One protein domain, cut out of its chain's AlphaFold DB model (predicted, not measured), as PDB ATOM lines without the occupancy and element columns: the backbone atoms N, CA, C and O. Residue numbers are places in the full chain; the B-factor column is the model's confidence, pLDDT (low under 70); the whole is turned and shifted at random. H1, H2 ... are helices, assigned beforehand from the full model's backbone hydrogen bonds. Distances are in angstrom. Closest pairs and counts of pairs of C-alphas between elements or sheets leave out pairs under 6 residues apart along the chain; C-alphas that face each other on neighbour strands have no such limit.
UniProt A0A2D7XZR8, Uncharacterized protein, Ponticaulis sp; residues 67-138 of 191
ATOM      1  N   LYS A  67     104.823 148.403 109.993       78.44
ATOM      2  CA  LYS A  67     104.586 149.434 108.969       78.44
ATOM      3  C   LYS A  67     103.897 148.855 107.727       78.44
ATOM      4  O   LYS A  67     103.104 149.542 107.100       78.44
ATOM      5  N   ALA A  68     104.187 147.597 107.397       80.25
ATOM      6  CA  ALA A  68     103.573 146.905 106.271       80.25
ATOM      7  C   ALA A  68     102.073 146.660 106.495       80.25
ATOM      8  O   ALA A  68     101.285 146.873 105.575       80.25
ATOM      9  N   GLU A  69     101.672 146.271 107.707       76.81
ATOM     10  CA  GLU A  69     100.262 146.076 108.066       76.81
ATOM     11  C   GLU A  69      99.499 147.395 108.120       76.81
ATOM     12  O   GLU A  69      98.392 147.493 107.589       76.81
ATOM     13  N   LEU A  70     100.120 148.443 108.671       76.44
ATOM     14  CA  LEU A  70      99.524 149.775 108.666       76.44
ATOM     15  C   LEU A  70      99.292 150.268 107.231       76.44
ATOM     16  O   LEU A  70      98.188 150.683 106.903       76.44
ATOM     17  N   GLU A  71     100.292 150.158 106.353       78.38
ATOM     18  CA  GLU A  71     100.169 150.574 104.950       78.38
ATOM     19  C   GLU A  71      99.162 149.721 104.160       78.38
ATOM     20  O   GLU A  71      98.506 150.225 103.245       78.38
ATOM     21  N   ALA A  72      99.043 148.426 104.472       80.19
ATOM     22  CA  ALA A  72      98.043 147.553 103.862       80.19
ATOM     23  C   ALA A  72      96.627 148.003 104.219       80.19
ATOM     24  O   ALA A  72      95.790 148.173 103.329       80.19
ATOM     25  N   LYS A  73      96.401 148.284 105.500       76.38
ATOM     26  CA  LYS A  73      95.107 148.723 106.000       76.38
ATOM     27  C   LYS A  73      94.764 150.155 105.599       76.38
ATOM     28  O   LYS A  73      93.610 150.448 105.308       76.38
ATOM     29  N   GLU A  74      95.750 151.044 105.531       75.19
ATOM     30  CA  GLU A  74      95.562 152.396 105.000       75.19
ATOM     31  C   GLU A  74      95.147 152.360 103.528       75.19
ATOM     32  O   GLU A  74      94.253 153.104 103.145       75.19
ATOM     33  N   ARG A  75      95.726 151.467 102.712       80.81
ATOM     34  CA  ARG A  75      95.311 151.291 101.311       80.81
ATOM     35  C   ARG A  75      93.889 150.759 101.174       80.81
ATOM     36  O   ARG A  75      93.157 151.232 100.311       80.81
ATOM     37  N   GLU A  76      93.501 149.804 102.011       81.94
ATOM     38  CA  GLU A  76      92.133 149.278 102.040       81.94
ATOM     39  C   GLU A  76      91.132 150.369 102.443       81.94
ATOM     40  O   GLU A  76      90.196 150.656 101.703       81.94
ATOM     41  N   GLN A  77      91.391 151.060 103.555       78.94
ATOM     42  CA  GLN A  77      90.539 152.153 104.031       78.94
ATOM     43  C   GLN A  77      90.468 153.317 103.046       78.94
ATOM     44  O   GLN A  77      89.420 153.945 102.912       78.94
ATOM     45  N   PHE A  78      91.573 153.620 102.365       80.50
ATOM     46  CA  PHE A  78      91.596 154.631 101.321       80.50
ATOM     47  C   PHE A  78      90.687 154.230 100.158       80.50
ATOM     48  O   PHE A  78      89.873 155.042  99.738       80.50
ATOM     49  N   GLY A  79      90.765 152.981  99.689       82.75
ATOM     50  CA  GLY A  79      89.889 152.474  98.629       82.75
ATOM     51  C   GLY A  79      88.409 152.420  99.024       82.75
ATOM     52  O   GLY A  79      87.548 152.611  98.175       82.75
ATOM     53  N   GLU A  80      88.099 152.205 100.305       82.75
ATOM     54  CA  GLU A  80      86.722 152.287 100.811       82.75
ATOM     55  C   GLU A  80      86.188 153.728 100.897       82.75
ATOM     56  O   GLU A  80      84.981 153.945 100.788       82.75
ATOM     57  N   MET A  81      87.068 154.707 101.140       83.06
ATOM     58  CA  MET A  81      86.696 156.121 101.274       83.06
ATOM     59  C   MET A  81      86.736 156.887  99.946       83.06
ATOM     60  O   MET A  81      86.031 157.886  99.819       83.06
ATOM     61  N   ASP A  82      87.539 156.446  98.981       88.19
ATOM     62  CA  ASP A  82      87.633 157.017  97.637       88.19
ATOM     63  C   ASP A  82      86.455 156.527  96.782       88.19
ATOM     64  O   ASP A  82      86.547 155.573  96.008       88.19
ATOM     65  N   LEU A  83      85.302 157.168  96.978       83.31
ATOM     66  CA  LEU A  83      84.049 156.776  96.332       83.31
ATOM     67  C   LEU A  83      84.067 157.010  94.816       83.31
ATOM     68  O   LEU A  83      83.312 156.357  94.090       83.31
ATOM     69  N   ASN A  84      84.886 157.949  94.338       85.50
ATOM     70  CA  ASN A  84      84.942 158.328  92.929       85.50
ATOM     71  C   ASN A  84      86.112 157.660  92.167       85.50
ATOM     72  O   ASN A  84      86.097 157.646  90.933       85.50
ATOM     73  N   GLY A  85      87.072 157.061  92.881       84.81
ATOM     74  CA  GLY A  85      88.214 156.337  92.329       84.81
ATOM     75  C   GLY A  85      89.293 157.236  91.720       84.81
ATOM     76  O   GLY A  85      90.018 156.786  90.825       84.81
ATOM     77  N   ASP A  86      89.379 158.502  92.130       84.81
ATOM     78  CA  ASP A  86      90.321 159.484  91.585       84.81
ATOM     79  C   ASP A  86      91.675 159.515  92.316       84.81
ATOM     80  O   ASP A  86      92.591 160.244  91.910       84.81
ATOM     81  N   GLY A  87      91.836 158.686  93.351       82.31
ATOM     82  CA  GLY A  87      93.060 158.597  94.132       82.31
ATOM     83  C   GLY A  87      93.248 159.758  95.108       82.31
ATOM     84  O   GLY A  87      94.362 159.951  95.606       82.31
ATOM     85  N   GLN A  88      92.204 160.539  95.392       81.62
ATOM     86  CA  GLN A  88      92.189 161.612  96.382       81.62
ATOM     87  C   GLN A  88      90.987 161.451  97.319       81.62
ATOM     88  O   GLN A  88      89.916 161.021  96.930       81.62
ATOM     89  N   LEU A  89      91.162 161.824  98.590       85.81
ATOM     90  CA  LEU A  89      90.050 161.899  99.540       85.81
ATOM     91  C   LEU A  89      89.640 163.349  99.723       85.81
ATOM     92  O   LEU A  89      90.346 164.147 100.350       85.81
ATOM     93  N   THR A  90      88.474 163.693  99.203       86.06
ATOM     94  CA  THR A  90      87.864 164.997  99.429       86.06
ATOM     95  C   THR A  90      87.139 165.038 100.777       86.06
ATOM     96  O   THR A  90      86.764 164.026 101.376       86.06
ATOM     97  N   ALA A  91      86.917 166.251 101.295       86.88
ATOM     98  CA  ALA A  91      86.143 166.436 102.524       86.88
ATOM     99  C   ALA A  91      84.707 165.900 102.401       86.88
ATOM    100  O   ALA A  91      84.150 165.419 103.390       86.88
ATOM    101  N   THR A  92      84.143 165.965 101.194       89.25
ATOM    102  CA  THR A  92      82.811 165.453 100.876       89.25
ATOM    103  C   THR A  92      82.779 163.933 100.980       89.25
ATOM    104  O   THR A  92      81.995 163.414 101.769       89.25
ATOM    105  N   GLU A  93      83.697 163.220 100.325       87.88
ATOM    106  CA  GLU A  93      83.769 161.749 100.381       87.88
ATOM    107  C   GLU A  93      83.990 161.233 101.803       87.88
ATOM    108  O   GLU A  93      83.300 160.327 102.267       87.88
ATOM    109  N   MET A  94      84.874 161.885 102.564       82.44
ATOM    110  CA  MET A  94      85.052 161.553 103.979       82.44
ATOM    111  C   MET A  94      83.772 161.759 104.799       82.44
ATOM    112  O   MET A  94      83.543 161.038 105.774       82.44
ATOM    113  N   SER A  95      82.964 162.771 104.473       85.44
ATOM    114  CA  SER A  95      81.701 163.020 105.169       85.44
ATOM    115  C   SER A  95      80.633 161.992 104.799       85.44
ATOM    116  O   SER A  95      80.014 161.435 105.704       85.44
ATOM    117  N   GLU A  96      80.509 161.650 103.518       88.56
ATOM    118  CA  GLU A  96      79.569 160.647 103.011       88.56
ATOM    119  C   GLU A  96      79.894 159.256 103.559       88.56
ATOM    120  O   GLU A  96      79.021 158.585 104.114       88.56
ATOM    121  N   PHE A  97      81.167 158.853 103.537       85.75
ATOM    122  CA  PHE A  97      81.608 157.595 104.139       85.75
ATOM    123  C   PHE A  97      81.257 157.512 105.631       85.75
ATOM    124  O   PHE A  97      80.759 156.495 106.123       85.75
ATOM    125  N   ARG A  98      81.466 158.604 106.378       84.12
ATOM    126  CA  ARG A  98      81.109 158.668 107.805       84.12
ATOM    127  C   ARG A  98      79.608 158.588 108.037       84.12
ATOM    128  O   ARG A  98      79.199 158.043 109.064       84.12
ATOM    129  N   GLU A  99      78.801 159.156 107.151       88.81
ATOM    130  CA  GLU A  99      77.345 159.074 107.234       88.81
ATOM    131  C   GLU A  99      76.851 157.660 106.940       88.81
ATOM    132  O   GLU A  99      76.127 157.109 107.771       88.81
ATOM    133  N   MET A 100      77.342 157.029 105.869       85.31
ATOM    134  CA  MET A 100      77.042 155.631 105.546       85.31
ATOM    135  C   MET A 100      77.411 154.698 106.702       85.31
ATOM    136  O   MET A 100      76.567 153.949 107.195       85.31
ATOM    137  N   LYS A 101      78.637 154.806 107.232       84.56
ATOM    138  CA  LYS A 101      79.064 153.998 108.385       84.56
ATOM    139  C   LYS A 101      78.229 154.272 109.630       84.56
ATOM    140  O   LYS A 101      77.955 153.364 110.414       84.56
ATOM    141  N   ARG A 102      77.806 155.518 109.857       85.25
ATOM    142  CA  ARG A 102      76.942 155.852 110.996       85.25
ATOM    143  C   ARG A 102      75.558 155.229 110.848       85.25
ATOM    144  O   ARG A 102      75.011 154.764 111.848       85.25
ATOM    145  N   GLU A 103      74.995 155.249 109.649       90.19
ATOM    146  CA  GLU A 103      73.714 154.620 109.352       90.19
ATOM    147  C   GLU A 103      73.783 153.099 109.493       90.19
ATOM    148  O   GLU A 103      72.967 152.529 110.216       90.19
ATOM    149  N   GLU A 104      74.792 152.460 108.906       86.81
ATOM    150  CA  GLU A 104      75.040 151.021 109.040       86.81
ATOM    151  C   GLU A 104      75.099 150.615 110.522       86.81
ATOM    152  O   GLU A 104      74.367 149.736 110.983       86.81
ATOM    153  N   MET A 105      75.888 151.343 111.317       83.00
ATOM    154  CA  MET A 105      75.995 151.107 112.756       83.00
ATOM    155  C   MET A 105      74.685 151.376 113.509       83.00
ATOM    156  O   MET A 105      74.438 150.754 114.546       83.00
ATOM    157  N   ARG A 106      73.846 152.311 113.045       86.31
ATOM    158  CA  ARG A 106      72.517 152.562 113.628       86.31
ATOM    159  C   ARG A 106      71.613 151.356 113.399       86.31
ATOM    160  O   ARG A 106      71.066 150.843 114.372       86.31
ATOM    161  N   LEU A 107      71.526 150.882 112.160       88.75
ATOM    162  CA  LEU A 107      70.709 149.731 111.779       88.75
ATOM    163  C   LEU A 107      71.162 148.459 112.502       88.75
ATOM    164  O   LEU A 107      70.341 147.758 113.085       88.75
ATOM    165  N   GLN A 108      72.470 148.208 112.574       86.38
ATOM    166  CA  GLN A 108      73.005 147.055 113.302       86.38
ATOM    167  C   GLN A 108      72.667 147.114 114.801       86.38
ATOM    168  O   GLN A 108      72.331 146.103 115.419       86.38
ATOM    169  N   ARG A 109      72.730 148.302 115.414       82.38
ATOM    170  CA  ARG A 109      72.329 148.483 116.818       82.38
ATOM    171  C   ARG A 109      70.835 148.282 117.022       82.38
ATOM    172  O   ARG A 109      70.452 147.790 118.079       82.38
ATOM    173  N   GLU A 110      70.007 148.696 116.072       80.56
ATOM    174  CA  GLU A 110      68.562 148.471 116.108       80.56
ATOM    175  C   GLU A 110      68.238 146.984 115.989       80.56
ATOM    176  O   GLU A 110      67.537 146.472 116.857       80.56
ATOM    177  N   ALA A 111      68.838 146.280 115.028       84.50
ATOM    178  CA  ALA A 111      68.698 144.833 114.878       84.50
ATOM    179  C   ALA A 111      69.109 144.098 116.161       84.50
ATOM    180  O   ALA A 111      68.313 143.371 116.747       84.50
ATOM    181  N   ARG A 112      70.292 144.407 116.707       84.31
ATOM    182  CA  ARG A 112      70.751 143.813 117.971       84.31
ATOM    183  C   ARG A 112      69.821 144.122 119.148       84.31
ATOM    184  O   ARG A 112      69.691 143.318 120.064       84.31
ATOM    185  N   ARG A 113      69.195 145.305 119.177       79.44
ATOM    186  CA  ARG A 113      68.208 145.657 120.212       79.44
ATOM    187  C   ARG A 113      66.911 144.879 120.051       79.44
ATOM    188  O   ARG A 113      66.312 144.544 121.066       79.44
ATOM    189  N   GLN A 114      66.477 144.638 118.819       78.94
ATOM    190  CA  GLN A 114      65.302 143.829 118.519       78.94
ATOM    191  C   GLN A 114      65.555 142.366 118.880       78.94
ATOM    192  O   GLN A 114      64.767 141.799 119.623       78.94
ATOM    193  N   GLU A 115      66.693 141.799 118.483       83.12
ATOM    194  CA  GLU A 115      67.116 140.450 118.885       83.12
ATOM    195  C   GLU A 115      67.194 140.317 120.406       83.12
ATOM    196  O   GLU A 115      66.602 139.409 120.977       83.12
ATOM    197  N   ALA A 116      67.836 141.271 121.087       82.06
ATOM    198  CA  ALA A 116      67.897 141.276 122.546       82.06
ATOM    199  C   ALA A 116      66.521 141.482 123.202       82.06
ATOM    200  O   ALA A 116      66.347 141.130 124.366       82.06
ATOM    201  N   MET A 117      65.554 142.091 122.507       79.56
ATOM    202  CA  MET A 117      64.170 142.166 122.975       79.56
ATOM    203  C   MET A 117      63.487 140.810 122.804       79.56
ATOM    204  O   MET A 117      62.894 140.338 123.763       79.56
ATOM    205  N   LEU A 118      63.614 140.165 121.646       82.69
ATOM    206  CA  LEU A 118      63.058 138.835 121.401       82.69
ATOM    207  C   LEU A 118      63.642 137.816 122.384       82.69
ATOM    208  O   LEU A 118      62.900 137.291 123.195       82.69
ATOM    209  N   GLU A 119      64.964 137.669 122.476       81.69
ATOM    210  CA  GLU A 119      65.620 136.792 123.466       81.69
ATOM    211  C   GLU A 119      65.153 137.084 124.905       81.69
ATOM    212  O   GLU A 119      65.042 136.205 125.765       81.69
ATOM    213  N   ARG A 120      64.856 138.356 125.185       78.00
ATOM    214  CA  ARG A 120      64.375 138.777 126.491       78.00
ATOM    215  C   ARG A 120      62.873 138.639 126.671       78.00
ATOM    216  O   ARG A 120      62.479 138.755 127.819       78.00
ATOM    217  N   PHE A 121      62.029 138.403 125.688       77.38
ATOM    218  CA  PHE A 121      60.578 138.389 125.909       77.38
ATOM    219  C   PHE A 121      59.892 137.203 125.231       77.38
ATOM    220  O   PHE A 121      59.089 136.556 125.897       77.38
ATOM    221  N   ASP A 122      60.288 136.876 124.006       82.00
ATOM    222  CA  ASP A 122      59.840 135.720 123.225       82.00
ATOM    223  C   ASP A 122      60.304 134.420 123.906       82.00
ATOM    224  O   ASP A 122      61.448 133.972 123.782       82.00
ATOM    225  N   SER A 123      59.427 133.866 124.740       80.88
ATOM    226  CA  SER A 123      59.728 132.707 125.584       80.88
ATOM    227  C   SER A 123      59.372 131.405 124.875       80.88
ATOM    228  O   SER A 123      59.927 130.355 125.211       80.88
ATOM    229  N   ASN A 124      58.462 131.463 123.901       83.25
ATOM    230  CA  ASN A 124      58.085 130.337 123.053       83.25
ATOM    231  C   ASN A 124      58.932 130.236 121.759       83.25
ATOM    232  O   ASN A 124      58.817 129.235 121.049       83.25
ATOM    233  N   SER A 125      59.827 131.200 121.511       83.56
ATOM    234  CA  SER A 125      60.715 131.292 120.342       83.56
ATOM    235  C   SER A 125      59.969 131.311 119.005       83.56
ATOM    236  O   SER A 125      60.439 130.730 118.021       83.56
ATOM    237  N   ASP A 126      58.795 131.942 118.962       85.44
ATOM    238  CA  ASP A 126      57.983 132.067 117.748       85.44
ATOM    239  C   ASP A 126      58.319 133.317 116.908       85.44
ATOM    240  O   ASP A 126      57.783 133.500 115.809       85.44
ATOM    241  N   GLY A 127      59.268 134.133 117.376       81.38
ATOM    242  CA  GLY A 127      59.762 135.333 116.708       81.38
ATOM    243  C   GLY A 127      58.908 136.574 116.955       81.38
ATOM    244  O   GLY A 127      59.191 137.625 116.368       81.38
ATOM    245  N   VAL A 128      57.878 136.490 117.800       82.81
ATOM    246  CA  VAL A 128      57.067 137.629 118.229       82.81
ATOM    247  C   VAL A 128      57.012 137.702 119.754       82.81
ATOM    248  O   VAL A 128      57.363 136.771 120.457       82.81
ATOM    249  N   VAL A 129      56.631 138.862 120.288       81.56
ATOM    250  CA  VAL A 129      56.403 139.023 121.731       81.56
ATOM    251  C   VAL A 129      54.913 139.186 121.945       81.56
ATOM    252  O   VAL A 129      54.339 140.201 121.530       81.56
ATOM    253  N   SER A 130      54.280 138.209 122.589       80.94
ATOM    254  CA  SER A 130      52.865 138.309 122.947       80.94
ATOM    255  C   SER A 130      52.647 139.249 124.146       80.94
ATOM    256  O   SER A 130      53.573 139.572 124.897       80.94
ATOM    257  N   ALA A 131      51.411 139.720 124.354       77.88
ATOM    258  CA  ALA A 131      51.084 140.561 125.510       77.88
ATOM    259  C   ALA A 131      51.274 139.803 126.836       77.88
ATOM    260  O   ALA A 131      51.704 140.387 127.833       77.88
ATOM    261  N   GLU A 132      50.991 138.503 126.831       76.44
ATOM    262  CA  GLU A 132      51.211 137.597 127.953       76.44
ATOM    263  C   GLU A 132      52.706 137.437 128.244       76.44
ATOM    264  O   GLU A 132      53.112 137.539 129.398       76.44
ATOM    265  N   GLU A 133      53.542 137.268 127.219       77.50
ATOM    266  CA  GLU A 133      54.999 137.163 127.367       77.50
ATOM    267  C   GLU A 133      55.649 138.475 127.822       77.50
ATOM    268  O   GLU A 133      56.557 138.487 128.659       77.50
ATOM    269  N   PHE A 134      55.143 139.605 127.323       71.06
ATOM    270  CA  PHE A 134      55.568 140.929 127.760       71.06
ATOM    271  C   PHE A 134      55.222 141.186 129.234       71.06
ATOM    272  O   PHE A 134      56.030 141.758 129.968       71.06
ATOM    273  N   ALA A 135      54.035 140.755 129.672       70.06
ATOM    274  CA  ALA A 135      53.553 140.922 131.043       70.06
ATOM    275  C   ALA A 135      54.138 139.899 132.032       70.06
ATOM    276  O   ALA A 135      54.234 140.193 133.221       70.06
ATOM    277  N   ALA A 136      54.544 138.717 131.560       67.44
ATOM    278  CA  ALA A 136      55.129 137.665 132.389       67.44
ATOM    279  C   ALA A 136      56.561 137.981 132.850       67.44
ATOM    280  O   ALA A 136      57.058 137.375 133.800       67.44
ATOM    281  N   LYS A 137      57.253 138.911 132.180       65.81
ATOM    282  CA  LYS A 137      58.634 139.249 132.529       65.81
ATOM    283  C   LYS A 137      58.687 140.203 133.727       65.81
ATOM    284  O   LYS A 137      57.972 141.207 133.741       65.81
ATOM    285  N   PRO A 138      59.610 139.961 134.677       61.22
ATOM    286  CA  PRO A 138      59.846 140.863 135.794       61.22
ATOM    287  C   PRO A 138      60.174 142.253 135.258       61.22
ATOM    288  O   PRO A 138      61.079 142.429 134.427       61.22
TER     289      PRO A 138
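What this domain is: This is residues 67 to 138 of the 191 residues of an uncharacterized protein of Ponticaulis sp (UniProt A0A2D7XZR8). One long helix, H2, makes the length of a rod; near its start H1 meets it at a corner, as an L, and beyond its far end a short helix, H3, follows a loop. The 72 printed residues, with three named helices in the order H1, H2, H3, are all helix in class and extended, with a radius of gyration of the C-alphas of 20.7 A and spans of 58 by 28 by 20 A.

Where its parts are: H1, residues 67 to 81, begins at C-alpha 67 (104.586, 149.434, 108.969) and is 20.6 A long. H2, residues 91 to 121, is 44.6 A long. H3, residues 131 to 136, ends at C-alpha 136 (55.129, 137.665, 132.389).

How they stand to each other: H1, with residue 81 alone, only just touches H2, with 3 pairs of C-alphas within 8 A; the closest, Met 81 and Phe 97, are 6.0 A apart. Their lines are about perpendicular, at 89 degrees. H2 and H3 are close but not clearly touching; their closest C-alphas, Phe 121 and Glu 133, are 5.9 A apart. H1 and H3 are apart. In H1, H2 and H3 every O i to N i+4 pair is within hydrogen-bond range.

The domain as a whole: The printed part has no cut, and both links are short. Residues 67 to 77 and 99 to 114 stand free. Residues 136 to 138 have pLDDT under 70.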